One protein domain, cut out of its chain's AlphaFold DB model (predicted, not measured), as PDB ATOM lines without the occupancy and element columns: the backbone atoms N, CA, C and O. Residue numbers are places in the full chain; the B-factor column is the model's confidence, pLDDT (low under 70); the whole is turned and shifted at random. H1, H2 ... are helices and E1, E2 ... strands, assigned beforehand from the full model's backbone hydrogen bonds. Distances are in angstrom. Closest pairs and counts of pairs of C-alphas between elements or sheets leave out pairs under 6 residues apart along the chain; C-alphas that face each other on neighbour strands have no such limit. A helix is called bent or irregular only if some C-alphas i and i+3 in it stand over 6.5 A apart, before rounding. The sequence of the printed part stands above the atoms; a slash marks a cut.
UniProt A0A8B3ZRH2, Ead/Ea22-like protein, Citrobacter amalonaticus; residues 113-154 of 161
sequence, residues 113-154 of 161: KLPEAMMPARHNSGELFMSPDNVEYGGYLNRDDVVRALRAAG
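Overview. This is residues 113 to 154 of the 161 residues of the protein "Ead/Ea22-like protein" of Citrobacter amalonaticus (UniProt A0A8B3ZRH2). A small hairpin of two strands, E1 and E2, makes one end of a long, thin rod, and one short helix, H1, lies toward the other end, with no contact between H1 and E1. The opening residues 113 to 118 run from beside H1 to the hairpin, and the long link after E2 swings out to one side around Glu 136 before it comes back to H1. The printed part has 42 residues, with two named strands and one named helix in the order E1, E2, H1 along the chain. The sheet has the order E1 - E2 and is antiparallel; the class is mixed, helices and strands, though only 18 residues, under half, are in named elements. The whole is loose, with a radius of gyration of the C-alphas of 12.5 A, and the C-alphas span 41 by 19 by 10 A.

Arrangement. The sheet is made of E1, residues 119 to 122, and E2, residues 128 to 131, which are antiparallel neighbours and form a hairpin. The angle between their N-to-C directions is 135 degrees. The C-alphas of Pro 120 and Met 130 face each other at 4.6 A, as do those of Arg 122 and Leu 128, also at 4.6 A. N of Met 119 and O of Ser 131 are within hydrogen-bond range at 2.8 A, and so are N of Phe 129 and O of Ala 121 at 2.9 A. H1, residues 143 to 152, is apart from E1. In H1 every O i to N i+4 pair is within hydrogen-bond range.

Along the chain. E1, Met 119 to Arg 122, begins with its C-alpha at (90.070, -36.345, 21.585) and measures 10.0 A from first to last C-alpha. E2, Leu 128 to Ser 131, measures 9.6 A and ends with its C-alpha at (88.916, -31.533, 19.753). H1, Arg 143 to Ala 152, measures 14.1 A, is not bent, and ends with its C-alpha at (86.947, -41.745, -2.064).

Size, cuts and confidence. The two C-alphas farthest apart are those of Ser 125 and Gly 154, at 41.6 A. The C-alphas of the first and last printed residues, Lys 113 and Gly 154, are 12.4 A apart. The printed part has no cut. The link from E1 to E2 is tight, with 5 residues between them, while the link from E2 to H1 is long, with 11. The mean pLDDT of the printed part is 83.2; it is under 70 at residues 135 to 138, which lie in the long link. The mean is 91 for H1, 83 for E1 and 82 for E2.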
ATOM      1  N   LYS A 113      94.541 -41.904   3.007       90.62
ATOM      2  CA  LYS A 113      94.672 -40.842   4.005       90.62
ATOM      3  C   LYS A 113      93.426 -40.800   4.880       90.62
ATOM      4  O   LYS A 113      92.333 -40.509   4.395       90.62
ATOM      5  N   LEU A 114      93.600 -41.108   6.160       88.94
ATOM      6  CA  LEU A 114      92.538 -41.027   7.157       88.94
ATOM      7  C   LEU A 114      92.371 -39.583   7.665       88.94
ATOM      8  O   LEU A 114      93.325 -38.803   7.601       88.94
ATOM      9  N   PRO A 115      91.168 -39.210   8.140       87.88
ATOM     10  CA  PRO A 115      90.937 -37.910   8.764       87.88
ATOM     11  C   PRO A 115      91.756 -37.748  10.052       87.88
ATOM     12  O   PRO A 115      92.238 -38.723  10.626       87.88
ATOM     13  N   GLU A 116      91.901 -36.505  10.506       87.06
ATOM     14  CA  GLU A 116      92.602 -36.195  11.751       87.06
ATOM     15  C   GLU A 116      91.868 -36.808  12.954       87.06
ATOM     16  O   GLU A 116      90.636 -36.790  13.034       87.06
ATOM     17  N   ALA A 117      92.628 -37.407  13.870       86.62
ATOM     18  CA  ALA A 117      92.071 -38.038  15.056       86.62
ATOM     19  C   ALA A 117      91.685 -36.980  16.098       86.62
ATOM     20  O   ALA A 117      92.370 -35.976  16.261       86.62
ATOM     21  N   MET A 118      90.572 -37.206  16.797       85.94
ATOM     22  CA  MET A 118      90.015 -36.255  17.758       85.94
ATOM     23  C   MET A 118      89.976 -36.845  19.167       85.94
ATOM     24  O   MET A 118      89.736 -38.039  19.351       85.94
ATOM     25  N   MET A 119      90.150 -35.995  20.174       85.12
ATOM     26  CA  MET A 119      90.070 -36.345  21.585       85.12
ATOM     27  C   MET A 119      88.882 -35.677  22.277       85.12
ATOM     28  O   MET A 119      88.560 -34.523  21.983       85.12
ATOM     29  N   PRO A 120      88.224 -36.367  23.225       82.81
ATOM     30  CA  PRO A 120      87.190 -35.750  24.036       82.81
ATOM     31  C   PRO A 120      87.812 -34.693  24.956       82.81
ATOM     32  O   PRO A 120      88.657 -34.986  25.800       82.81
ATOM     33  N   ALA A 121      87.351 -33.460  24.809       81.44
ATOM     34  CA  ALA A 121      87.701 -32.307  25.619       81.44
ATOM     35  C   ALA A 121      86.457 -31.775  26.344       81.44
ATOM     36  O   ALA A 121      85.318 -32.108  26.008       81.44
ATOM     37  N   ARG A 122      86.671 -30.949  27.371       81.81
ATOM     38  CA  ARG A 122      85.592 -30.329  28.145       81.81
ATOM     39  C   ARG A 122      85.652 -28.819  27.989       81.81
ATOM     40  O   ARG A 122      86.701 -28.221  28.208       81.81
ATOM     41  N   HIS A 123      84.531 -28.212  27.630       80.56
ATOM     42  CA  HIS A 123      84.412 -26.761  27.586       80.56
ATOM     43  C   HIS A 123      84.309 -26.181  29.009       80.56
ATOM     44  O   HIS A 123      83.969 -26.890  29.958       80.56
ATOM     45  N   ASN A 124      84.518 -24.873  29.171       81.12
ATOM     46  CA  ASN A 124      84.377 -24.194  30.469       81.12
ATOM     47  C   ASN A 124      82.957 -24.308  31.065       81.12
ATOM     48  O   ASN A 124      82.776 -24.142  32.267       81.12
ATOM     49  N   SER A 125      81.957 -24.617  30.232       82.88
ATOM     50  CA  SER A 125      80.567 -24.902  30.620       82.88
ATOM     51  C   SER A 125      80.353 -26.314  31.186       82.88
ATOM     52  O   SER A 125      79.270 -26.611  31.681       82.88
ATOM     53  N   GLY A 126      81.352 -27.198  31.116       80.75
ATOM     54  CA  GLY A 126      81.253 -28.592  31.546       80.75
ATOM     55  C   GLY A 126      80.832 -29.577  30.450       80.75
ATOM     56  O   GLY A 126      80.946 -30.784  30.673       80.75
ATOM     57  N   GLU A 127      80.405 -29.096  29.280       84.25
ATOM     58  CA  GLU A 127      80.016 -29.919  28.126       84.25
ATOM     59  C   GLU A 127      81.221 -30.614  27.481       84.25
ATOM     60  O   GLU A 127      82.310 -30.041  27.383       84.25
ATOM     61  N   LEU A 128      81.016 -31.861  27.050       80.69
ATOM     62  CA  LEU A 128      82.019 -32.646  26.334       80.69
ATOM     63  C   LEU A 128      81.926 -32.367  24.832       80.69
ATOM     64  O   LEU A 128      80.836 -32.375  24.266       80.69
ATOM     65  N   PHE A 129      83.071 -32.178  24.189       82.50
ATOM     66  CA  PHE A 129      83.179 -32.007  22.741       82.50
ATOM     67  C   PHE A 129      84.421 -32.729  22.209       82.50
ATOM     68  O   PHE A 129      85.305 -33.086  22.981       82.50
ATOM     69  N   MET A 130      84.492 -32.965  20.899       83.44
ATOM     70  CA  MET A 130      85.672 -33.553  20.255       83.44
ATOM     71  C   MET A 130      86.603 -32.442  19.760       83.44
ATOM     72  O   MET A 130      86.161 -31.560  19.025       83.44
ATOM     73  N   SER A 131      87.875 -32.487  20.153       81.31
ATOM     74  CA  SER A 131      88.916 -31.533  19.753       81.31
ATOM     75  C   SER A 131      90.041 -32.239  18.988       81.31
ATOM     76  O   SER A 131      90.384 -33.359  19.363       81.31
ATOM     77  N   PRO A 132      90.641 -31.621  17.957       76.00
ATOM     78  CA  PRO A 132      91.832 -32.156  17.287       76.00
ATOM     79  C   PRO A 132      93.129 -31.997  18.111       76.00
ATOM     80  O   PRO A 132      94.167 -32.513  17.719       76.00
ATOM     81  N   ASP A 133      93.096 -31.305  19.254       73.56
ATOM     82  CA  ASP A 133      94.289 -31.044  20.072       73.56
ATOM     83  C   ASP A 133      94.619 -32.202  21.046       73.56
ATOM     84  O   ASP A 133      93.723 -32.840  21.601       73.56
ATOM     85  N   ASN A 134      95.914 -32.409  21.341       70.25
ATOM     86  CA  ASN A 134      96.450 -33.364  22.338       70.25
ATOM     87  C   ASN A 134      96.217 -34.867  22.048       70.25
ATOM     88  O   ASN A 134      95.967 -35.656  22.959       70.25
ATOM     89  N   VAL A 135      96.359 -35.291  20.790       68.44
ATOM     90  CA  VAL A 135      96.092 -36.671  20.314       68.44
ATOM     91  C   VAL A 135      97.260 -37.657  20.525       68.44
ATOM     92  O   VAL A 135      97.316 -38.729  19.929       68.44
ATOM     93  N   GLU A 136      98.235 -37.306  21.363       64.88
ATOM     94  CA  GLU A 136      99.516 -38.022  21.483       64.88
ATOM     95  C   GLU A 136      99.372 -39.449  22.066       64.88
ATOM     96  O   GLU A 136     100.225 -40.305  21.837       64.88
ATOM     97  N   TYR A 137      98.262 -39.741  22.761       55.56
ATOM     98  CA  TYR A 137      97.971 -41.040  23.384       55.56
ATOM     99  C   TYR A 137      96.538 -41.503  23.093       55.56
ATOM    100  O   TYR A 137      95.669 -41.518  23.966       55.56
ATOM    101  N   GLY A 138      96.307 -41.912  21.847       67.62
ATOM    102  CA  GLY A 138      95.000 -42.370  21.381       67.62
ATOM    103  C   GLY A 138      94.111 -41.219  20.917       67.62
ATOM    104  O   GLY A 138      94.304 -40.069  21.292       67.62
ATOM    105  N   GLY A 139      93.155 -41.546  20.050       76.62
ATOM    106  CA  GLY A 139      92.241 -40.600  19.421       76.62
ATOM    107  C   GLY A 139      91.137 -41.343  18.677       76.62
ATOM    108  O   GLY A 139      91.315 -42.486  18.254       76.62
ATOM    109  N   TYR A 140      89.981 -40.704  18.548       84.88
ATOM    110  CA  TYR A 140      88.817 -41.246  17.863       84.88
ATOM    111  C   TYR A 140      88.704 -40.624  16.476       84.88
ATOM    112  O   TYR A 140      88.774 -39.406  16.318       84.88
ATOM    113  N   LEU A 141      88.500 -41.464  15.466       87.50
ATOM    114  CA  LEU A 141      88.175 -41.010  14.120       87.50
ATOM    115  C   LEU A 141      86.659 -40.908  13.970       87.50
ATOM    116  O   LEU A 141      85.921 -41.801  14.397       87.50
ATOM    117  N   ASN A 142      86.190 -39.848  13.318       87.81
ATOM    118  CA  ASN A 142      84.787 -39.756  12.952       87.81
ATOM    119  C   ASN A 142      84.459 -40.847  11.918       87.81
ATOM    120  O   ASN A 142      85.059 -40.916  10.843       87.81
ATOM    121  N   ARG A 143      83.496 -41.707  12.258       88.25
ATOM    122  CA  ARG A 143      83.075 -42.844  11.433       88.25
ATOM    123  C   ARG A 143      82.704 -42.424  10.012       88.25
ATOM    124  O   ARG A 143      83.140 -43.071   9.063       88.25
ATOM    125  N   ASP A 144      81.911 -41.369   9.864       89.31
ATOM    126  CA  ASP A 144      81.413 -40.937   8.560       89.31
ATOM    127  C   ASP A 144      82.549 -40.360   7.712       89.31
ATOM    128  O   ASP A 144      82.610 -40.610   6.509       89.31
ATOM    129  N   ASP A 145      83.508 -39.678   8.337       89.75
ATOM    130  CA  ASP A 145      84.698 -39.151   7.663       89.75
ATOM    131  C   ASP A 145      85.627 -40.266   7.184       89.75
ATOM    132  O   ASP A 145      86.097 -40.231   6.047       89.75
ATOM    133  N   VAL A 146      85.821 -41.309   7.997       91.06
ATOM    134  CA  VAL A 146      86.572 -42.510   7.601       91.06
ATOM    135  C   VAL A 146      85.868 -43.239   6.460       91.06
ATOM    136  O   VAL A 146      86.504 -43.611   5.477       91.06
ATOM    137  N   VAL A 147      84.546 -43.414   6.540       92.38
ATOM    138  CA  VAL A 147      83.757 -44.039   5.469       92.38
ATOM    139  C   VAL A 147      83.853 -43.227   4.177       92.38
ATOM    140  O   VAL A 147      83.989 -43.816   3.103       92.38
ATOM    141  N   ARG A 148      83.825 -41.890   4.259       90.88
ATOM    142  CA  ARG A 148      84.039 -41.004   3.107       90.88
ATOM    143  C   ARG A 148      85.443 -41.151   2.528       90.88
ATOM    144  O   ARG A 148      85.553 -41.299   1.314       90.88
ATOM    145  N   ALA A 149      86.483 -41.177   3.361       91.31
ATOM    146  CA  ALA A 149      87.868 -41.358   2.922       91.31
ATOM    147  C   ALA A 149      88.083 -42.714   2.222       91.31
ATOM    148  O   ALA A 149      88.641 -42.769   1.128       91.31
ATOM    149  N   LEU A 150      87.551 -43.799   2.795       92.31
ATOM    150  CA  LEU A 150      87.612 -45.140   2.206       92.31
ATOM    151  C   LEU A 150      86.866 -45.207   0.865       92.31
ATOM    152  O   LEU A 150      87.398 -45.730  -0.112       92.31
ATOM    153  N   ARG A 151      85.661 -44.628   0.779       90.75
ATOM    154  CA  ARG A 151      84.895 -44.585  -0.479       90.75
ATOM    155  C   ARG A 151      85.570 -43.720  -1.541       90.75
ATOM    156  O   ARG A 151      85.571 -44.109  -2.704       90.75
ATOM    157  N   ALA A 152      86.168 -42.591  -1.158       89.75
ATOM    158  CA  ALA A 152      86.947 -41.745  -2.064       89.75
ATOM    159  C   ALA A 152      88.184 -42.477  -2.615       89.75
ATOM    160  O   ALA A 152      88.550 -42.271  -3.769       89.75
ATOM    161  N   ALA A 153      88.769 -43.387  -1.832       89.50
ATOM    162  CA  ALA A 153      89.828 -44.296  -2.274       89.50
ATOM    163  C   ALA A 153      89.320 -45.501  -3.101       89.50
ATOM    164  O   ALA A 153      90.110 -46.357  -3.502       89.50
ATOM    165  N   GLY A 154      88.012 -45.588  -3.372       88.50
ATOM    166  CA  GLY A 154      87.397 -46.676  -4.134       88.50
ATOM    167  C   GLY A 154      87.180 -47.966  -3.337       88.50
ATOM    168  O   GLY A 154      86.926 -49.012  -3.933       88.50
TER     169      GLY A 154